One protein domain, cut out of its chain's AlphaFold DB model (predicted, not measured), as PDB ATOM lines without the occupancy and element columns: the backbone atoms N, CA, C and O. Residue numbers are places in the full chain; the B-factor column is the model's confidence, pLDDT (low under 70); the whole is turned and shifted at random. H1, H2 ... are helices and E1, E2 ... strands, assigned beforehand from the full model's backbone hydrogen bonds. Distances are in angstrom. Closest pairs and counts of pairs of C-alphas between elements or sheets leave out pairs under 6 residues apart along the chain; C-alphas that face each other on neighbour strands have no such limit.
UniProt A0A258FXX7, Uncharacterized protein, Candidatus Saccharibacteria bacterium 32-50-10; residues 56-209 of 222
ATOM      1  N   SER A  56      35.502 -46.602  33.730       89.00
ATOM      2  CA  SER A  56      35.548 -48.018  34.113       89.00
ATOM      3  C   SER A  56      35.968 -48.232  35.571       89.00
ATOM      4  O   SER A  56      35.422 -49.116  36.231       89.00
ATOM      5  N   LYS A  57      36.863 -47.388  36.109       86.81
ATOM      6  CA  LYS A  57      37.246 -47.423  37.529       86.81
ATOM      7  C   LYS A  57      36.075 -47.031  38.423       86.81
ATOM      8  O   LYS A  57      35.814 -47.718  39.405       86.81
ATOM      9  N   VAL A  58      35.347 -45.972  38.056       87.88
ATOM     10  CA  VAL A  58      34.148 -45.535  38.789       87.88
ATOM     11  C   VAL A  58      33.110 -46.655  38.811       87.88
ATOM     12  O   VAL A  58      32.635 -47.024  39.878       87.88
ATOM     13  N   LEU A  59      32.817 -47.267  37.662       90.06
ATOM     14  CA  LEU A  59      31.849 -48.365  37.573       90.06
ATOM     15  C   LEU A  59      32.270 -49.597  38.388       90.06
ATOM     16  O   LEU A  59      31.436 -50.201  39.066       90.06
ATOM     17  N   ALA A  60      33.555 -49.963  38.364       88.75
ATOM     18  CA  ALA A  60      34.079 -51.052  39.189       88.75
ATOM     19  C   ALA A  60      33.950 -50.743  40.690       88.75
ATOM     20  O   ALA A  60      33.554 -51.610  41.476       88.75
ATOM     21  N   ALA A  61      34.223 -49.499  41.086       86.50
ATOM     22  CA  ALA A  61      34.057 -49.045  42.459       86.50
ATOM     23  C   ALA A  61      32.578 -49.060  42.885       86.50
ATOM     24  O   ALA A  61      32.269 -49.598  43.945       86.50
ATOM     25  N   VAL A  62      31.654 -48.579  42.044       89.38
ATOM     26  CA  VAL A  62      30.199 -48.637  42.293       89.38
ATOM     27  C   VAL A  62      29.741 -50.076  42.511       89.38
ATOM     28  O   VAL A  62      29.070 -50.364  43.498       89.38
ATOM     29  N   ALA A  63      30.151 -51.004  41.641       89.62
ATOM     30  CA  ALA A  63      29.803 -52.418  41.772       89.62
ATOM     31  C   ALA A  63      30.363 -53.055  43.057       89.62
ATOM     32  O   ALA A  63      29.757 -53.969  43.618       89.62
ATOM     33  N   THR A  64      31.520 -52.586  43.527       87.50
ATOM     34  CA  THR A  64      32.128 -53.057  44.776       87.50
ATOM     35  C   THR A  64      31.349 -52.527  45.978       87.50
ATOM     36  O   THR A  64      30.928 -53.314  46.823       87.50
ATOM     37  N   TRP A  65      31.063 -51.224  46.011       87.12
ATOM     38  CA  TRP A  65      30.264 -50.600  47.066       87.12
ATOM     39  C   TRP A  65      28.852 -51.161  47.158       87.12
ATOM     40  O   TRP A  65      28.368 -51.404  48.260       87.12
ATOM     41  N   GLU A  66      28.206 -51.428  46.024       88.81
ATOM     42  CA  GLU A  66      26.903 -52.085  46.001       88.81
ATOM     43  C   GLU A  66      26.943 -53.422  46.750       88.81
ATOM     44  O   GLU A  66      26.092 -53.678  47.603       88.81
ATOM     45  N   LYS A  67      27.944 -54.269  46.477       87.69
ATOM     46  CA  LYS A  67      28.100 -55.556  47.172       87.69
ATOM     47  C   LYS A  67      28.319 -55.356  48.669       87.69
ATOM     48  O   LYS A  67      27.657 -56.025  49.457       87.69
ATOM     49  N   THR A  68      29.189 -54.426  49.057       84.75
ATOM     50  CA  THR A  68      29.463 -54.101  50.466       84.75
ATOM     51  C   THR A  68      28.194 -53.657  51.196       84.75
ATOM     52  O   THR A  68      27.884 -54.162  52.273       84.75
ATOM     53  N   ILE A  69      27.403 -52.768  50.593       85.94
ATOM     54  CA  ILE A  69      26.158 -52.271  51.191       85.94
ATOM     55  C   ILE A  69      25.107 -53.383  51.278       85.94
ATOM     56  O   ILE A  69      24.418 -53.497  52.291       85.94
ATOM     57  N   ARG A  70      25.012 -54.255  50.267       86.69
ATOM     58  CA  ARG A  70      24.127 -55.429  50.321       86.69
ATOM     59  C   ARG A  70      24.547 -56.419  51.411       86.69
ATOM     60  O   ARG A  70      23.687 -56.958  52.099       86.69
ATOM     61  N   LEU A  71      25.845 -56.641  51.611       85.19
ATOM     62  CA  LEU A  71      26.345 -57.473  52.712       85.19
ATOM     63  C   LEU A  71      26.023 -56.854  54.074       85.19
ATOM     64  O   LEU A  71      25.572 -57.557  54.977       85.19
ATOM     65  N   TYR A  72      26.197 -55.539  54.210       83.88
ATOM     66  CA  TYR A  72      25.783 -54.813  55.408       83.88
ATOM     67  C   TYR A  72      24.286 -54.988  55.679       83.88
ATOM     68  O   TYR A  72      23.907 -55.301  56.803       83.88
ATOM     69  N   GLN A  73      23.450 -54.856  54.646       85.75
ATOM     70  CA  GLN A  73      22.006 -55.049  54.754       85.75
ATOM     71  C   GLN A  73      21.663 -56.436  55.315       85.75
ATOM     72  O   GLN A  73      20.875 -56.540  56.251       85.75
ATOM     73  N   VAL A  74      22.279 -57.498  54.787       86.31
ATOM     74  CA  VAL A  74      22.065 -58.874  55.273       86.31
ATOM     75  C   VAL A  74      22.488 -59.023  56.738       86.31
ATOM     76  O   VAL A  74      21.775 -59.648  57.520       86.31
ATOM     77  N   ASN A  75      23.608 -58.413  57.128       85.75
ATOM     78  CA  ASN A  75      24.134 -58.499  58.491       85.75
ATOM     79  C   ASN A  75      23.363 -57.644  59.507       85.75
ATOM     80  O   ASN A  75      23.440 -57.913  60.703       85.75
ATOM     81  N   ASN A  76      22.636 -56.622  59.053       84.50
ATOM     82  CA  ASN A  76      21.941 -55.663  59.907       84.50
ATOM     83  C   ASN A  76      20.415 -55.778  59.786       84.50
ATOM     84  O   ASN A  76      19.709 -54.790  59.585       84.50
ATOM     85  N   THR A  77      19.897 -57.005  59.882       86.81
ATOM     86  CA  THR A  77      18.448 -57.283  59.931       86.81
ATOM     87  C   THR A  77      17.697 -56.739  58.711       86.81
ATOM     88  O   THR A  77      16.610 -56.177  58.826       86.81
ATOM     89  N   MET A  78      18.294 -56.861  57.522       84.75
ATOM     90  CA  MET A  78      17.763 -56.333  56.258       84.75
ATOM     91  C   MET A  78      17.598 -54.803  56.206       84.75
ATOM     92  O   MET A  78      17.046 -54.288  55.229       84.75
ATOM     93  N   LYS A  79      18.112 -54.061  57.199       84.00
ATOM     94  CA  LYS A  79      18.055 -52.596  57.242       84.00
ATOM     95  C   LYS A  79      19.259 -51.994  56.521       84.00
ATOM     96  O   LYS A  79      20.413 -52.325  56.802       84.00
ATOM     97  N   LEU A  80      18.978 -51.090  55.588       84.69
ATOM     98  CA  LEU A  80      20.002 -50.276  54.942       84.69
ATOM     99  C   LEU A  80      20.413 -49.108  55.853       84.69
ATOM    100  O   LEU A  80      19.639 -48.711  56.724       84.69
ATOM    101  N   PRO A  81      21.622 -48.557  55.669       82.75
ATOM    102  CA  PRO A  81      22.031 -47.328  56.334       82.75
ATOM    103  C   PRO A  81      21.046 -46.187  56.071       82.75
ATOM    104  O   PRO A  81      20.804 -45.858  54.913       82.75
ATOM    105  N   ASP A  82      20.533 -45.547  57.115       82.00
ATOM    106  CA  ASP A  82      19.801 -44.285  56.983       82.00
ATOM    107  C   ASP A  82      20.797 -43.121  57.078       82.00
ATOM    108  O   ASP A  82      20.948 -42.477  58.115       82.00
ATOM    109  N   ASP A  83      21.618 -42.969  56.037       76.06
ATOM    110  CA  ASP A  83      22.686 -41.968  55.990       76.06
ATOM    111  C   ASP A  83      22.822 -41.394  54.574       76.06
ATOM    112  O   ASP A  83      22.434 -42.012  53.578       76.06
ATOM    113  N   TRP A  84      23.422 -40.210  54.499       79.00
ATOM    114  CA  TRP A  84      23.894 -39.587  53.273       79.00
ATOM    115  C   TRP A  84      25.394 -39.365  53.407       79.00
ATOM    116  O   TRP A  84      25.841 -38.491  54.152       79.00
ATOM    117  N   THR A  85      26.197 -40.128  52.667       81.12
ATOM    118  CA  THR A  85      27.643 -40.135  52.883       81.12
ATOM    119  C   THR A  85      28.476 -40.334  51.622       81.12
ATOM    120  O   THR A  85      28.077 -40.994  50.663       81.12
ATOM    121  N   CYS A  86      29.683 -39.775  51.658       83.25
ATOM    122  CA  CYS A  86      30.723 -40.004  50.666       83.25
ATOM    123  C   CYS A  86      31.330 -41.397  50.850       83.25
ATOM    124  O   CYS A  86      31.838 -41.718  51.925       83.25
ATOM    125  N   LEU A  87      31.341 -42.210  49.794       84.62
ATOM    126  CA  LEU A  87      31.923 -43.547  49.840       84.62
ATOM    127  C   LEU A  87      33.424 -43.504  49.543       84.62
ATOM    128  O   LEU A  87      33.860 -43.551  48.392       84.62
ATOM    129  N   GLY A  88      34.223 -43.430  50.605       78.31
ATOM    130  CA  GLY A  88      35.674 -43.588  50.555       78.31
ATOM    131  C   GLY A  88      36.257 -43.826  51.942       78.31
ATOM    132  O   GLY A  88      35.673 -43.455  52.954       78.31
ATOM    133  N   THR A  89      37.406 -44.486  51.999       73.69
ATOM    134  CA  THR A  89      38.029 -44.952  53.245       73.69
ATOM    135  C   THR A  89      38.663 -43.853  54.087       73.69
ATOM    136  O   THR A  89      38.844 -44.027  55.293       73.69
ATOM    137  N   SER A  90      39.004 -42.719  53.482       75.38
ATOM    138  CA  SER A  90      39.590 -41.585  54.189       75.38
ATOM    139  C   SER A  90      39.316 -40.260  53.478       75.38
ATOM    140  O   SER A  90      39.000 -40.218  52.292       75.38
ATOM    141  N   ALA A  91      39.530 -39.143  54.179       76.12
ATOM    142  CA  ALA A  91      39.520 -37.822  53.551       76.12
ATOM    143  C   ALA A  91      40.598 -37.672  52.456       76.12
ATOM    144  O   ALA A  91      40.449 -36.827  51.579       76.12
ATOM    145  N   ALA A  92      41.656 -38.495  52.471       78.06
ATOM    146  CA  ALA A  92      42.683 -38.496  51.429       78.06
ATOM    147  C   ALA A  92      42.173 -39.058  50.090       78.06
ATOM    148  O   ALA A  92      42.727 -38.725  49.044       78.06
ATOM    149  N   ASP A  93      41.091 -39.843  50.101       77.12
ATOM    150  CA  ASP A  93      40.431 -40.307  48.873       77.12
ATOM    151  C   ASP A  93      39.708 -39.152  48.158       77.12
ATOM    152  O   ASP A  93      39.506 -39.191  46.944       77.12
ATOM    153  N   PHE A  94      39.403 -38.081  48.897       80.75
ATOM    154  CA  PHE A  94      38.781 -36.855  48.404       80.75
ATOM    155  C   PHE A  94      39.664 -35.645  48.749       80.75
ATOM    156  O   PHE A  94      39.329 -34.866  49.647       80.75
ATOM    157  N   PRO A  95      40.811 -35.467  48.064       82.38
ATOM    158  CA  PRO A  95      41.716 -34.359  48.354       82.38
ATOM    159  C   PRO A  95      41.033 -33.009  48.109       82.38
ATOM    160  O   PRO A  95      40.072 -32.927  47.339       82.38
ATOM    161  N   VAL A  96      41.555 -31.948  48.726       84.50
ATOM    162  CA  VAL A  96      41.087 -30.572  48.489       84.50
ATOM    163  C   VAL A  96      41.136 -30.266  46.992       84.50
ATOM    164  O   VAL A  96      42.140 -30.534  46.334       84.50
ATOM    165  N   ASP A  97      40.057 -29.700  46.462       84.62
ATOM    166  CA  ASP A  97      39.982 -29.222  45.084       84.62
ATOM    167  C   ASP A  97      39.706 -27.717  45.093       84.62
ATOM    168  O   ASP A  97      38.567 -27.255  45.227       84.62
ATOM    169  N   THR A  98      40.785 -26.938  45.009       85.12
ATOM    170  CA  THR A  98      40.734 -25.473  45.086       85.12
ATOM    171  C   THR A  98      40.070 -24.848  43.867       85.12
ATOM    172  O   THR A  98      39.495 -23.770  43.994       85.12
ATOM    173  N   ALA A  99      40.066 -25.525  42.712       85.12
ATOM    174  CA  ALA A  99      39.394 -25.033  41.510       85.12
ATOM    175  C   ALA A  99      37.872 -24.933  41.705       85.12
ATOM    176  O   ALA A  99      37.216 -24.090  41.094       85.12
ATOM    177  N   TYR A 100      37.319 -25.768  42.589       80.12
ATOM    178  CA  TYR A 100      35.879 -25.895  42.811       80.12
ATOM    179  C   TYR A 100      35.437 -25.589  44.249       80.12
ATOM    180  O   TYR A 100      34.254 -25.735  44.576       80.12
ATOM    181  N   ASN A 101      36.359 -25.110  45.093       82.25
ATOM    182  CA  ASN A 101      36.152 -24.869  46.525       82.25
ATOM    183  C   ASN A 101      35.614 -26.109  47.267       82.25
ATOM    184  O   ASN A 101      34.705 -26.000  48.089       82.25
ATOM    185  N   LEU A 102      36.155 -27.291  46.957       80.69
ATOM    186  CA  LEU A 102      35.872 -28.515  47.706       80.69
ATOM    187  C   LEU A 102      36.954 -28.732  48.766       80.69
ATOM    188  O   LEU A 102      38.137 -28.842  48.444       80.69
ATOM    189  N   GLY A 103      36.542 -28.806  50.029       81.62
ATOM    190  CA  GLY A 103      37.410 -29.186  51.141       81.62
ATOM    191  C   GLY A 103      37.805 -30.666  51.104       81.62
ATOM    192  O   GLY A 103      37.247 -31.464  50.349       81.62
ATOM    193  N   ALA A 104      38.768 -31.046  51.944       82.94
ATOM    194  CA  ALA A 104      39.169 -32.444  52.094       82.94
ATOM    195  C   ALA A 104      37.989 -33.283  52.609       82.94
ATOM    196  O   ALA A 104      37.283 -32.866  53.528       82.94
ATOM    197  N   GLY A 105      37.778 -34.460  52.024       77.06
ATOM    198  CA  GLY A 105      36.629 -35.304  52.345       77.06
ATOM    199  C   GLY A 105      35.327 -34.893  51.652       77.06
ATOM    200  O   GLY A 105      34.317 -35.539  51.895       77.06
ATOM    201  N   MET A 106      35.295 -33.855  50.810       80.19
ATOM    202  CA  MET A 106      34.071 -33.495  50.082       80.19
ATOM    203  C   MET A 106      33.958 -34.264  48.763       80.19
ATOM    204  O   MET A 106      34.828 -34.149  47.896       80.19
ATOM    205  N   CYS A 107      32.876 -35.026  48.600       76.25
ATOM    206  CA  CYS A 107      32.618 -35.834  47.401       76.25
ATOM    207  C   CYS A 107      31.553 -35.244  46.464       76.25
ATOM    208  O   CYS A 107      31.378 -35.709  45.339       76.25
ATOM    209  N   GLU A 108      30.818 -34.223  46.899       71.94
ATOM    210  CA  GLU A 108      29.721 -33.673  46.112       71.94
ATOM    211  C   GLU A 108      29.468 -32.206  46.448       71.94
ATOM    212  O   GLU A 108      29.570 -31.782  47.604       71.94
ATOM    213  N   ARG A 109      29.093 -31.437  45.423       64.56
ATOM    214  CA  ARG A 109      28.515 -30.108  45.568       64.56
ATOM    215  C   ARG A 109      27.398 -29.912  44.545       64.56
ATOM    216  O   ARG A 109      27.641 -29.585  43.381       64.56
ATOM    217  N   GLY A 110      26.165 -30.072  45.019       61.47
ATOM    218  CA  GLY A 110      24.949 -29.697  44.305       61.47
ATOM    219  C   GLY A 110      24.604 -30.570  43.100       61.47
ATOM    220  O   GLY A 110      23.998 -30.045  42.164       61.47
ATOM    221  N   MET A 111      24.988 -31.847  43.081       57.56
ATOM    222  CA  MET A 111      24.628 -32.759  41.994       57.56
ATOM    223  C   MET A 111      23.157 -33.165  42.133       57.56
ATOM    224  O   MET A 111      22.688 -33.467  43.221       57.56
ATOM    225  N   ILE A 112      22.415 -33.128  41.025       60.41
ATOM    226  CA  ILE A 112      20.969 -33.384  40.991       60.41
ATOM    227  C   ILE A 112      20.727 -34.618  40.122       60.41
ATOM    228  O   ILE A 112      21.251 -34.680  39.009       60.41
ATOM    229  N   VAL A 113      19.892 -35.547  40.583       52.38
ATOM    230  CA  VAL A 113      19.226 -36.528  39.716       52.38
ATOM    231  C   VAL A 113      17.748 -36.144  39.675       52.38
ATOM    232  O   VAL A 113      17.076 -36.259  40.687       52.38
ATOM    233  N   GLY A 114      17.275 -35.581  38.557       52.12
ATOM    234  CA  GLY A 114      15.915 -35.033  38.403       52.12
ATOM    235  C   GLY A 114      15.867 -33.514  38.171       52.12
ATOM    236  O   GLY A 114      16.900 -32.838  38.192       52.12
ATOM    237  N   ASP A 115      14.676 -32.968  37.906       48.06
ATOM    238  CA  ASP A 115      14.508 -31.542  37.582       48.06
ATOM    239  C   ASP A 115      14.278 -30.629  38.802       48.06
ATOM    240  O   ASP A 115      14.603 -29.451  38.702       48.06
ATOM    241  N   ASP A 116      13.900 -31.151  39.980       46.72
ATOM    242  CA  ASP A 116      13.565 -30.317  41.160       46.72
ATOM    243  C   ASP A 116      14.135 -30.804  42.517       46.72
ATOM    244  O   ASP A 116      13.698 -30.375  43.587       46.72
ATOM    245  N   MET A 117      15.139 -31.686  42.530       49.56
ATOM    246  CA  MET A 117      15.622 -32.309  43.775       49.56
ATOM    247  C   MET A 117      16.782 -31.531  44.422       49.56
ATOM    248  O   MET A 117      17.929 -31.595  43.977       49.56
ATOM    249  N   TRP A 118      16.490 -30.791  45.497       45.16
ATOM    250  CA  TRP A 118      17.470 -30.028  46.278       45.16
ATOM    251  C   TRP A 118      17.930 -30.791  47.523       45.16
ATOM    252  O   TRP A 118      17.123 -31.093  48.396       45.16
ATOM    253  N   THR A 119      19.245 -30.944  47.696       42.00
ATOM    254  CA  THR A 119      19.859 -30.725  49.014       42.00
ATOM    255  C   THR A 119      21.051 -29.784  48.828       42.00
ATOM    256  O   THR A 119      21.883 -29.957  47.940       42.00
ATOM    257  N   SER A 120      21.069 -28.687  49.579       38.56
ATOM    258  CA  SER A 120      21.961 -27.534  49.386       38.56
ATOM    259  C   SER A 120      23.279 -27.638  50.156       38.56
ATOM    260  O   SER A 120      24.010 -26.653  50.262       38.56
ATOM    261  N   GLU A 121      23.609 -28.805  50.704       50.00
ATOM    262  CA  GLU A 121      24.663 -28.907  51.709       50.00
ATOM    263  C   GLU A 121      25.856 -29.719  51.226       50.00
ATOM    264  O   GLU A 121      25.719 -30.845  50.751       50.00
ATOM    265  N   TYR A 122      27.045 -29.131  51.391       48.91
ATOM    266  CA  TYR A 122      28.329 -29.807  51.244       48.91
ATOM    267  C   TYR A 122      28.319 -31.110  52.042       48.91
ATOM    268  O   TYR A 122      28.064 -31.099  53.248       48.91
ATOM    269  N   LYS A 123      28.627 -32.230  51.389       56.72
ATOM    270  CA  LYS A 123      28.727 -33.520  52.073       56.72
ATOM    271  C   LYS A 123      30.186 -33.843  52.325       56.72
ATOM    272  O   LYS A 123      31.010 -33.812  51.413       56.72
ATOM    273  N   LEU A 124      30.491 -34.092  53.590       51.22
ATOM    274  CA  LEU A 124      31.815 -34.445  54.080       51.22
ATOM    275  C   LEU A 124      31.852 -35.950  54.354       51.22
ATOM    276  O   LEU A 124      30.895 -36.504  54.895       51.22
ATOM    277  N   VAL A 125      32.976 -36.601  54.052       51.03
ATOM    278  CA  VAL A 125      33.350 -37.868  54.685       51.03
ATOM    279  C   VAL A 125      33.257 -37.635  56.193       51.03
ATOM    280  O   VAL A 125      33.899 -36.699  56.685       51.03
ATOM    281  N   PRO A 126      32.459 -38.423  56.930       49.91
ATOM    282  CA  PRO A 126      32.235 -38.161  58.340       49.91
ATOM    283  C   PRO A 126      33.585 -38.164  59.076       49.91
ATOM    284  O   PRO A 126      34.298 -39.175  59.037       49.91
ATOM    285  N   PRO A 127      33.981 -37.059  59.743       44.59
ATOM    286  CA  PRO A 127      35.099 -37.112  60.673       44.59
ATOM    287  C   PRO A 127      34.719 -38.133  61.748       44.59
ATOM    288  O   PRO A 127      33.577 -38.119  62.195       44.59
ATOM    289  N   LYS A 128      35.640 -39.055  62.073       44.31
ATOM    290  CA  LYS A 128      35.498 -40.171  63.038       44.31
ATOM    291  C   LYS A 128      34.173 -40.159  63.845       44.31
ATOM    292  O   LYS A 128      33.965 -39.241  64.636       44.31
ATOM    293  N   PRO A 129      33.321 -41.189  63.706       41.38
ATOM    294  CA  PRO A 129      31.939 -41.191  64.203       41.38
ATOM    295  C   PRO A 129      31.835 -40.882  65.707       41.38
ATOM    296  O   PRO A 129      32.374 -41.622  66.527       41.38
ATOM    297  N   THR A 130      31.084 -39.842  66.083       39.34
ATOM    298  CA  THR A 130      30.584 -39.634  67.462       39.34
ATOM    299  C   THR A 130      29.236 -40.326  67.709       39.34
ATOM    300  O   THR A 130      28.861 -40.567  68.852       39.34
ATOM    301  N   LYS A 131      28.537 -40.719  66.640       43.09
ATOM    302  CA  LYS A 131      27.456 -41.716  66.628       43.09
ATOM    303  C   LYS A 131      27.864 -42.829  65.666       43.09
ATOM    304  O   LYS A 131      28.505 -42.490  64.675       43.09
ATOM    305  N   PRO A 132      27.521 -44.107  65.908       45.62
ATOM    306  CA  PRO A 132      27.809 -45.203  64.987       45.62
ATOM    307  C   PRO A 132      27.002 -45.007  63.699       45.62
ATOM    308  O   PRO A 132      25.952 -45.604  63.500       45.62
ATOM    309  N   THR A 133      27.474 -44.120  62.831       48.97
ATOM    310  CA  THR A 133      27.007 -44.062  61.462       48.97
ATOM    311  C   THR A 133      27.449 -45.365  60.790       48.97
ATOM    312  O   THR A 133      28.547 -45.866  61.062       48.97
ATOM    313  N   PRO A 134      26.612 -45.975  59.943       51.53
ATOM    314  CA  PRO A 134      26.960 -47.202  59.223       51.53
ATOM    315  C   PRO A 134      28.214 -47.047  58.357       51.53
ATOM    316  O   PRO A 134      28.891 -48.027  58.055       51.53
ATOM    317  N   THR A 135      28.555 -45.808  58.006       55.16
ATOM    318  CA  THR A 135      29.692 -45.415  57.179       55.16
ATOM    319  C   THR A 135      31.004 -46.042  57.669       55.16
ATOM    320  O   THR A 135      31.547 -46.875  56.959       55.16
ATOM    321  N   PRO A 136      31.500 -45.818  58.896       52.69
ATOM    322  CA  PRO A 136      32.707 -46.479  59.404       52.69
ATOM    323  C   PRO A 136      32.661 -48.016  59.469       52.69
ATOM    324  O   PRO A 136      33.724 -48.627  59.558       52.69
ATOM    325  N   VAL A 137      31.485 -48.656  59.428       53.16
ATOM    326  CA  VAL A 137      31.361 -50.124  59.317       53.16
ATOM    327  C   VAL A 137      31.472 -50.566  57.854       53.16
ATOM    328  O   VAL A 137      32.196 -51.516  57.568       53.16
ATOM    329  N   LEU A 138      30.854 -49.830  56.924       58.38
ATOM    330  CA  LEU A 138      31.019 -50.016  55.476       58.38
ATOM    331  C   LEU A 138      32.465 -49.752  55.022       58.38
ATOM    332  O   LEU A 138      32.997 -50.476  54.187       58.38
ATOM    333  N   LEU A 139      33.128 -48.753  55.614       55.47
ATOM    334  CA  LEU A 139      34.511 -48.369  55.310       55.47
ATOM    335  C   LEU A 139      35.556 -49.374  55.821       55.47
ATOM    336  O   LEU A 139      36.693 -49.346  55.358       55.47
ATOM    337  N   ARG A 140      35.202 -50.263  56.762       55.94
ATOM    338  CA  ARG A 140      36.120 -51.303  57.266       55.94
ATOM    339  C   ARG A 140      36.274 -52.495  56.320       55.94
ATOM    340  O   ARG A 140      37.200 -53.269  56.516       55.94
ATOM    341  N   GLN A 141      35.410 -52.655  55.313       53.75
ATOM    342  CA  GLN A 141      35.437 -53.803  54.390       53.75
ATOM    343  C   GLN A 141      36.287 -53.589  53.119       53.75
ATOM    344  O   GLN A 141      36.031 -54.209  52.095       53.75
ATOM    345  N   GLU A 142      37.326 -52.748  53.177       52.84
ATOM    346  CA  GLU A 142      38.367 -52.605  52.134       52.84
ATOM    347  C   GLU A 142      37.898 -52.296  50.696       52.84
ATOM    348  O   GLU A 142      38.669 -52.420  49.748       52.84
ATOM    349  N   SER A 143      36.681 -51.795  50.483       57.50
ATOM    350  CA  SER A 143      36.240 -51.347  49.155       57.50
ATOM    351  C   SER A 143      36.710 -49.927  48.818       57.50
ATOM    352  O   SER A 143      35.953 -49.140  48.251       57.50
ATOM    353  N   SER A 144      37.946 -49.562  49.182       56.28
ATOM    354  CA  SER A 144      38.499 -48.270  48.767       56.28
ATOM    355  C   SER A 144      38.763 -48.293  47.263       56.28
ATOM    356  O   SER A 144      39.490 -49.170  46.797       56.28
ATOM    357  N   PRO A 145      38.275 -47.311  46.491       55.97
ATOM    358  CA  PRO A 145      38.721 -47.130  45.113       55.97
ATOM    359  C   PRO A 145      40.217 -46.758  45.002       55.97
ATOM    360  O   PRO A 145      40.730 -46.670  43.889       55.97
ATOM    361  N   GLY A 146      40.929 -46.583  46.123       55.53
ATOM    362  CA  GLY A 146      42.315 -46.130  46.177       55.53
ATOM    363  C   GLY A 146      42.397 -44.603  46.216       55.53
ATOM    364  O   GLY A 146      41.618 -43.898  45.569       55.53
ATOM    365  N   SER A 147      43.350 -44.075  46.983       45.06
ATOM    366  CA  SER A 147      43.548 -42.633  47.149       45.06
ATOM    367  C   SER A 147      43.832 -41.952  45.805       45.06
ATOM    368  O   SER A 147      44.779 -42.323  45.113       45.06
ATOM    369  N   GLY A 148      43.028 -40.947  45.438       52.97
ATOM    370  CA  GLY A 148      43.195 -40.172  44.199       52.97
ATOM    371  C   GLY A 148      42.574 -40.784  42.934       52.97
ATOM    372  O   GLY A 148      42.794 -40.258  41.844       52.97
ATOM    373  N   ALA A 149      41.799 -41.867  43.044       57.56
ATOM    374  CA  ALA A 149      41.342 -42.634  41.882       57.56
ATOM    375  C   ALA A 149      40.144 -42.048  41.113       57.56
ATOM    376  O   ALA A 149      39.865 -42.507  40.006       57.56
ATOM    377  N   MET A 150      39.418 -41.067  41.662       73.50
ATOM    378  CA  MET A 150      38.197 -40.552  41.032       73.50
ATOM    379  C   MET A 150      38.330 -39.069  40.682       73.50
ATOM    380  O   MET A 150      38.460 -38.203  41.549       73.50
ATOM    381  N   LYS A 151      38.302 -38.794  39.376       84.19
ATOM    382  CA  LYS A 151      38.361 -37.452  38.789       84.19
ATOM    383  C   LYS A 151      37.153 -36.617  39.233       84.19
ATOM    384  O   LYS A 151      36.024 -37.098  39.190       84.19
ATOM    385  N   THR A 152      37.382 -35.353  39.592       85.25
ATOM    386  CA  THR A 152      36.303 -34.373  39.786       85.25
ATOM    387  C   THR A 152      35.625 -34.099  38.438       85.25
ATOM    388  O   THR A 152      36.280 -33.677  37.482       85.25
ATOM    389  N   LEU A 153      34.318 -34.341  38.348       87.06
ATOM    390  CA  LEU A 153      33.501 -34.071  37.165       87.06
ATOM    391  C   LEU A 153      32.586 -32.879  37.427       87.06
ATOM    392  O   LEU A 153      31.993 -32.767  38.500       87.06
ATOM    393  N   THR A 154      32.481 -31.984  36.445       84.44
ATOM    394  CA  THR A 154      31.732 -30.733  36.589       84.44
ATOM    395  C   THR A 154      30.827 -30.451  35.401       84.44
ATOM    396  O   THR A 154      31.179 -30.696  34.247       84.44
ATOM    397  N   SER A 155      29.648 -29.908  35.698       80.31
ATOM    398  CA  SER A 155      28.720 -29.354  34.715       80.31
ATOM    399  C   SER A 155      28.138 -28.054  35.265       80.31
ATOM    400  O   SER A 155      27.230 -28.058  36.101       80.31
ATOM    401  N   GLY A 156      28.677 -26.920  34.813       81.31
ATOM    402  CA  GLY A 156      28.326 -25.607  35.353       81.31
ATOM    403  C   GLY A 156      28.767 -25.470  36.813       81.31
ATOM    404  O   GLY A 156      29.938 -25.652  37.130       81.31
ATOM    405  N   THR A 157      27.828 -25.158  37.708       74.25
ATOM    406  CA  THR A 157      28.078 -25.041  39.156       74.25
ATOM    407  C   THR A 157      27.964 -26.369  39.909       74.25
ATOM    408  O   THR A 157      28.159 -26.395  41.125       74.25
ATOM    409  N   LYS A 158      27.626 -27.462  39.213       77.94
ATOM    410  CA  LYS A 158      27.418 -28.784  39.807       77.94
ATOM    411  C   LYS A 158      28.695 -29.605  39.716       77.94
ATOM    412  O   LYS A 158      29.297 -29.679  38.641       77.94
ATOM    413  N   ILE A 159      29.109 -30.191  40.836       80.62
ATOM    414  CA  ILE A 159      30.378 -30.911  40.950       80.62
ATOM    415  C   ILE A 159      30.159 -32.257  41.638       80.62
ATOM    416  O   ILE A 159      29.630 -32.303  42.750       80.62
ATOM    417  N   MET A 160      30.649 -33.331  41.019       84.38
ATOM    418  CA  MET A 160      30.791 -34.635  41.662       84.38
ATOM    419  C   MET A 160      32.242 -35.038  41.748       84.38
ATOM    420  O   MET A 160      33.008 -34.890  40.796       84.38
ATOM    421  N   LYS A 161      32.589 -35.641  42.871       84.00
ATOM    422  CA  LYS A 161      33.884 -36.241  43.103       84.00
ATOM    423  C   LYS A 161      33.677 -37.576  43.799       84.00
ATOM    424  O   LYS A 161      33.597 -37.651  45.015       84.00
ATOM    425  N   GLY A 162      33.613 -38.639  43.007       85.19
ATOM    426  CA  GLY A 162      33.494 -40.005  43.502       85.19
ATOM    427  C   GLY A 162      32.064 -40.526  43.574       85.19
ATOM    428  O   GLY A 162      31.265 -40.248  42.682       85.19
ATOM    429  N   ILE A 163      31.783 -41.338  44.594       86.88
ATOM    430  CA  ILE A 163      30.520 -42.067  44.750       86.88
ATOM    431  C   ILE A 163      29.867 -41.631  46.059       86.88
ATOM    432  O   ILE A 163      30.528 -41.541  47.096       86.88
ATOM    433  N   VAL A 164      28.565 -41.380  46.005       85.94
ATOM    434  CA  VAL A 164      27.755 -40.955  47.145       85.94
ATOM    435  C   VAL A 164      26.696 -42.009  47.403       85.94
ATOM    436  O   VAL A 164      26.032 -42.468  46.477       85.94
ATOM    437  N   TYR A 165      26.533 -42.391  48.660       87.12
ATOM    438  CA  TYR A 165      25.382 -43.156  49.110       87.12
ATOM    439  C   TYR A 165      24.368 -42.201  49.728       87.12
ATOM    440  O   TYR A 165      24.751 -41.363  50.544       87.12
ATOM    441  N   ALA A 166      23.091 -42.361  49.393       83.94
ATOM    442  CA  ALA A 166      22.024 -41.714  50.143       83.94
ATOM    443  C   ALA A 166      20.816 -42.635  50.306       83.94
ATOM    444  O   ALA A 166      20.352 -43.243  49.338       83.94
ATOM    445  N   ALA A 167      20.286 -42.683  51.523       83.00
ATOM    446  CA  ALA A 167      18.932 -43.142  51.783       83.00
ATOM    447  C   ALA A 167      17.972 -41.948  51.740       83.00
ATOM    448  O   ALA A 167      18.171 -40.948  52.428       83.00
ATOM    449  N   ILE A 168      16.944 -42.046  50.903       76.62
ATOM    450  CA  ILE A 168      15.904 -41.032  50.747       76.62
ATOM    451  C   ILE A 168      14.627 -41.601  51.356       76.62
ATOM    452  O   ILE A 168      13.999 -42.499  50.788       76.62
ATOM    453  N   SER A 169      14.254 -41.085  52.526       71.19
ATOM    454  CA  SER A 169      12.947 -41.335  53.130       71.19
ATOM    455  C   SER A 169      11.897 -40.395  52.515       71.19
ATOM    456  O   SER A 169      12.198 -39.279  52.087       71.19
ATOM    457  N   SER A 170      10.648 -40.854  52.438       61.50
ATOM    458  CA  SER A 170       9.536 -40.243  51.685       61.50
ATOM    459  C   SER A 170       9.047 -38.868  52.185       61.50
ATOM    460  O   SER A 170       7.950 -38.449  51.829       61.50
ATOM    461  N   GLN A 171       9.794 -38.177  53.053       49.38
ATOM    462  CA  GLN A 171       9.408 -36.869  53.614       49.38
ATOM    463  C   GLN A 171       9.868 -35.673  52.771       49.38
ATOM    464  O   GLN A 171       9.533 -34.528  53.073       49.38
ATOM    465  N   THR A 172      10.622 -35.924  51.706       48.81
ATOM    466  CA  THR A 172      10.902 -34.928  50.664       48.81
ATOM    467  C   THR A 172       9.917 -35.141  49.509       48.81
ATOM    468  O   THR A 172       9.384 -36.242  49.401       48.81
ATOM    469  N   PRO A 173       9.606 -34.128  48.677       43.19
ATOM    470  CA  PRO A 173       8.530 -34.175  47.672       43.19
ATOM    471  C   PRO A 173       8.831 -35.094  46.465       43.19
ATOM    472  O   PRO A 173       8.596 -34.726  45.320       43.19
ATOM    473  N   VAL A 174       9.393 -36.276  46.706       53.44
ATOM    474  CA  VAL A 174       9.829 -37.239  45.697       53.44
ATOM    475  C   VAL A 174       9.021 -38.524  45.805       53.44
ATOM    476  O   VAL A 174       8.971 -39.151  46.860       53.44
ATOM    477  N   ASP A 175       8.496 -38.967  44.668       57.91
ATOM    478  CA  ASP A 175       7.747 -40.221  44.507       57.91
ATOM    479  C   ASP A 175       8.625 -41.495  44.572       57.91
ATOM    480  O   ASP A 175       8.139 -42.598  44.325       57.91
ATOM    481  N   TYR A 176       9.918 -41.379  44.909       64.88
ATOM    482  CA  TYR A 176      10.888 -42.480  44.807       64.88
ATOM    483  C   TYR A 176      11.701 -42.711  46.095       64.88
ATOM    484  O   TYR A 176      12.928 -42.536  46.093       64.88
ATOM    485  N   PRO A 177      11.065 -43.125  47.212       73.44
ATOM    486  CA  PRO A 177      11.793 -43.510  48.416       73.44
ATOM    487  C   PRO A 177      12.699 -44.714  48.135       73.44
ATOM    488  O   PRO A 177      12.310 -45.669  47.460       73.44
ATOM    489  N   GLY A 178      13.918 -44.689  48.666       81.88
ATOM    490  CA  GLY A 178      14.888 -45.745  48.404       81.88
ATOM    491  C   GLY A 178      16.308 -45.383  48.800       81.88
ATOM    492  O   GLY A 178      16.606 -44.251  49.171       81.88
ATOM    493  N   ALA A 179      17.194 -46.370  48.714       85.62
ATOM    494  CA  ALA A 179      18.626 -46.153  48.862       85.62
ATOM    495  C   ALA A 179      19.293 -46.151  47.489       85.62
ATOM    496  O   ALA A 179      19.045 -47.047  46.678       85.62
ATOM    497  N   TYR A 180      20.160 -45.174  47.258       86.94
ATOM    498  CA  TYR A 180      20.781 -44.927  45.966       86.94
ATOM    499  C   TYR A 180      22.297 -44.816  46.092       86.94
ATOM    500  O   TYR A 180      22.828 -44.302  47.080       86.94
ATOM    501  N   LEU A 181      22.983 -45.267  45.044       88.88
ATOM    502  CA  LEU A 181      24.362 -44.896  44.760       88.88
ATOM    503  C   LEU A 181      24.380 -43.874  43.638       88.88
ATOM    504  O   LEU A 181      24.006 -44.187  42.508       88.88
ATOM    505  N   PHE A 182      24.862 -42.679  43.944       87.81
ATOM    506  CA  PHE A 182      25.086 -41.634  42.964       87.81
ATOM    507  C   PHE A 182      26.547 -41.626  42.541       87.81
ATOM    508  O   PHE A 182      27.455 -41.701  43.373       87.81
ATOM    509  N   TYR A 183      26.780 -41.488  41.245       89.56
ATOM    510  CA  TYR A 183      28.110 -41.330  40.669       89.56
ATOM    511  C   TYR A 183      28.015 -40.604  39.323       89.56
ATOM    512  O   TYR A 183      26.930 -40.443  38.768       89.56
ATOM    513  N   ALA A 184      29.145 -40.139  38.794       89.56
ATOM    514  CA  ALA A 184      29.180 -39.390  37.544       89.56
ATOM    515  C   ALA A 184      30.135 -40.024  36.531       89.56
ATOM    516  O   ALA A 184      31.186 -40.552  36.899       89.56
ATOM    517  N   LEU A 185      29.775 -39.927  35.251       90.38
ATOM    518  CA  LEU A 185      30.568 -40.397  34.118       90.38
ATOM    519  C   LEU A 185      30.841 -39.244  33.139       90.38
ATOM    520  O   LEU A 185      29.950 -38.459  32.810       90.38
ATOM    521  N   ASP A 186      32.082 -39.150  32.653       90.19
ATOM    522  CA  ASP A 186      32.509 -38.140  31.673       90.19
ATOM    523  C   ASP A 186      32.154 -38.618  30.259       90.19
ATOM    524  O   ASP A 186      32.733 -39.590  29.762       90.19
ATOM    525  N   ASN A 187      31.199 -37.938  29.623       89.00
ATOM    526  CA  ASN A 187      30.755 -38.147  28.246       89.00
ATOM    527  C   ASN A 187      30.423 -39.616  27.909       89.00
ATOM    528  O   ASN A 187      30.706 -40.107  26.814       89.00
ATOM    529  N   GLN A 188      29.856 -40.336  28.875       88.75
ATOM    530  CA  GLN A 188      29.442 -41.730  28.744       88.75
ATOM    531  C   GLN A 188      28.080 -41.908  29.403       88.75
ATOM    532  O   GLN A 188      27.875 -41.419  30.510       88.75
ATOM    533  N   ALA A 189      27.156 -42.581  28.721       88.88
ATOM    534  CA  ALA A 189      25.828 -42.856  29.259       88.88
ATOM    535  C   ALA A 189      25.894 -43.745  30.511       88.88
ATOM    536  O   ALA A 189      26.794 -44.582  30.644       88.88
ATOM    537  N   CYS A 190      24.918 -43.573  31.399       88.38
ATOM    538  CA  CYS A 190      24.732 -44.457  32.542       88.38
ATOM    539  C   CYS A 190      24.399 -45.889  32.081       88.38
ATOM    540  O   CYS A 190      23.854 -46.070  30.985       88.38
ATOM    541  N   PRO A 191      24.736 -46.918  32.877       89.81
ATOM    542  CA  PRO A 191      24.313 -48.290  32.618       89.81
ATOM    543  C   PRO A 191      22.789 -48.419  32.463       89.81
ATOM    544  O   PRO A 191      22.020 -47.620  32.989       89.81
ATOM    545  N   LEU A 192      22.351 -49.451  31.737       80.12
ATOM    546  CA  LEU A 192      20.926 -49.733  31.539       80.12
ATOM    547  C   LEU A 192      20.225 -49.975  32.887       80.12
ATOM    548  O   LEU A 192      20.780 -50.648  33.755       80.12
ATOM    549  N   ASN A 193      18.984 -49.491  33.011       76.56
ATOM    550  CA  ASN A 193      18.140 -49.559  34.216       76.56
ATOM    551  C   ASN A 193      18.606 -48.695  35.398       76.56
ATOM    552  O   ASN A 193      18.167 -48.917  36.524       76.56
ATOM    553  N   GLU A 194      19.486 -47.727  35.152       78.25
ATOM    554  CA  GLU A 194      19.802 -46.690  36.127       78.25
ATOM    555  C   GLU A 194      19.101 -45.384  35.768       78.25
ATOM    556  O   GLU A 194      19.087 -44.958  34.603       78.25
ATOM    557  N   ASP A 195      18.542 -44.742  36.790       67.38
ATOM    558  CA  ASP A 195      18.030 -43.389  36.654       67.38
ATOM    559  C   ASP A 195      19.207 -42.459  36.387       67.38
ATOM    560  O   ASP A 195      20.306 -42.622  36.930       67.38
ATOM    561  N   HIS A 196      19.007 -41.493  35.503       68.12
ATOM    562  CA  HIS A 196      20.087 -40.624  35.080       68.12
ATOM    563  C   HIS A 196      19.604 -39.202  34.853       68.12
ATOM    564  O   HIS A 196      18.497 -38.958  34.380       68.12
ATOM    565  N   ALA A 197      20.486 -38.254  35.153       66.31
ATOM    566  CA  ALA A 197      20.343 -36.872  34.741       66.31
ATOM    567  C   ALA A 197      21.512 -36.506  33.826       66.31
ATOM    568  O   ALA A 197      22.685 -36.623  34.191       66.31
ATOM    569  N   ILE A 198      21.178 -36.052  32.619       59.53
ATOM    570  CA  ILE A 198      22.153 -35.558  31.648       59.53
ATOM    571  C   ILE A 198      22.325 -34.061  31.888       59.53
ATOM    572  O   ILE A 198      21.368 -33.291  31.763       59.53
ATOM    573  N   ARG A 199      23.543 -33.619  32.214       65.75
ATOM    574  CA  ARG A 199      23.871 -32.191  32.309       65.75
ATOM    575  C   ARG A 199      25.180 -31.937  31.552       65.75
ATOM    576  O   ARG A 199      26.277 -32.223  32.027       65.75
ATOM    577  N   GLY A 200      25.057 -31.416  30.331       78.00
ATOM    578  CA  GLY A 200      26.201 -31.145  29.459       78.00
ATOM    579  C   GLY A 200      26.977 -32.417  29.100       78.00
ATOM    580  O   GLY A 200      26.408 -33.357  28.556       78.00
ATOM    581  N   ASN A 201      28.276 -32.434  29.409       82.88
ATOM    582  CA  ASN A 201      29.164 -33.573  29.139       82.88
ATOM    583  C   ASN A 201      29.275 -34.550  30.319       82.88
ATOM    584  O   ASN A 201      30.052 -35.497  30.240       82.88
ATOM    585  N   VAL A 202      28.564 -34.313  31.424       85.69
ATOM    586  CA  VAL A 202      28.601 -35.177  32.607       85.69
ATOM    587  C   VAL A 202      27.244 -35.841  32.766       85.69
ATOM    588  O   VAL A 202      26.214 -35.170  32.839       85.69
ATOM    589  N   ASN A 203      27.258 -37.168  32.830       86.94
ATOM    590  CA  ASN A 203      26.070 -37.950  33.137       86.94
ATOM    591  C   ASN A 203      26.117 -38.352  34.600       86.94
ATOM    592  O   ASN A 203      27.074 -38.989  35.040       86.94
ATOM    593  N   VAL A 204      25.095 -37.945  35.342       85.75
ATOM    594  CA  VAL A 204      24.903 -38.314  36.741       85.75
ATOM    595  C   VAL A 204      24.021 -39.544  36.759       85.75
ATOM    596  O   VAL A 204      22.911 -39.505  36.233       85.75
ATOM    597  N   CYS A 205      24.527 -40.619  37.339       88.12
ATOM    598  CA  CYS A 205      23.860 -41.906  37.401       88.12
ATOM    599  C   CYS A 205      23.412 -42.169  38.835       88.12
ATOM    600  O   CYS A 205      24.166 -41.914  39.779       88.12
ATOM    601  N   ALA A 206      22.199 -42.686  38.985       87.31
ATOM    602  CA  ALA A 206      21.645 -43.161  40.236       87.31
ATOM    603  C   ALA A 206      21.318 -44.646  40.106       87.31
ATOM    604  O   ALA A 206      20.439 -45.062  39.350       87.31
ATOM    605  N   ARG A 207      22.020 -45.458  40.894       88.56
ATOM    606  CA  ARG A 207      21.739 -46.883  41.013       88.56
ATOM    607  C   ARG A 207      20.882 -47.132  42.244       88.56
ATOM    608  O   ARG A 207      21.355 -46.982  43.370       88.56
ATOM    609  N   LEU A 208      19.645 -47.556  42.016       87.25
ATOM    610  CA  LEU A 208      18.722 -47.970  43.067       87.25
ATOM    611  C   LEU A 208      19.187 -49.292  43.703       87.25
ATOM    612  O   LEU A 208      19.393 -50.299  43.024       87.25
ATOM    613  N   LEU A 209      19.341 -49.303  45.027       87.25
ATOM    614  CA  LEU A 209      19.750 -50.483  45.793       87.25
ATOM    615  C   LEU A 209      18.555 -51.306  46.292       87.25
ATOM    616  O   LEU A 209      18.657 -52.532  46.431       87.25
TER     617      LEU A 209
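Overview. This is residues 56 to 209 of the 222 residues of an uncharacterized protein of Candidatus Saccharibacteria bacterium 32-50-10 (UniProt A0A258FXX7). A long helix, H1, lies along one face of a strongly twisted five-stranded sheet, and a small three-stranded sheet is partly face to face with the other side, its strands crossed with those of the larger sheet. Two long loops, residues 87 to 105 and 110 to 134, run on either side of E2, and the short helix H2 meets H1 near residues 68 to 72. The printed part has 154 residues, with two named helices and eight named strands, which follow each other along the chain as H1 E1 E2 H2 E3 E4 E5 E6 E7 E8; both sheets, in the orders E1 E5 E6 E8 E7 and E2 E4 E3, are antiparallel. The class is mixed, helices and strands, with under half of the residues in named elements. The whole is compact, with a radius of gyration of the C-alphas of 14.5 A and spans of 41 by 35 by 29 A.

Arrangement. H1, residues 56 to 75, is on the sheet of E1, residues 84 to 86, E5, 164 to 168, E6, 178 to 186, E8, 202 to 208, and E7, 195 to 199: two layers, a helix on one face of a sheet. Its height over the sheet is 10.2 A, and it lies over E6, along the strands at 7 degrees on the local plane; the closest C-alphas, of Val 62 and Leu 181, are 7.4 A apart. N 85 and O 165 of E1 and E5 are 2.9 A apart, within hydrogen-bond range, as are N 168 and O 178 of the hairpin E5 and E6, 2.8 A, N 205 and O 183 of E8 and E6, 2.8 A, and N 206 and O 195 of the hairpin E7 and E8, 2.8 A. E2, residues 106 to 109, E4, 158 to 160, and E3, 153 to 155, form the second sheet, with N 109 and O 159 at 2.9 A and, in the hairpin E3 and E4, N 153 and O 160 at 2.8 A. The sheets form a sandwich, two sheets face to face, with strands at 86 degrees; the closest C-alphas of E4 and E6, of Met 160 and Ala 184, are 6.5 A apart. H2, residues 135 to 141, touches H1 about perpendicular, at 76 degrees, with the C-alphas of Thr 68 and Leu 138 closest at 6.6 A. E2, H2 and E3 make a split strand-helix-strand unit, two strands running the same way with E4 between them, its crossover left-handed. Each O i to N i+4 pair of H1 is within hydrogen-bond range, against 1 of 3 in H2, where 3 of 4 O i to N i+3 pairs are.

Along the chain. H1 begins at C-alpha 56 (35.548, -48.018, 34.113) and is 28.9 A long. E6 is 25.5 A, E8 19.3 A, E7 13.4 A, E5 12.4 A and H2 10.5 A; E8 ends at C-alpha 208 (18.722, -47.970, 43.067). E2, E1, E3 and E4 are 7.9, 7.3, 7.1 and 7.0 A.

Size, cuts and confidence. The farthest C-alphas, of Thr 77 and Ala 99, are 42.6 A apart. The printed part has no cut; the links E1 to E2, E2 to H2 and H2 to E3 are long. Mean pLDDT of the printed part is 73.1, and residues 109 to 149, 170 to 176 and 195 to 199 are under 70.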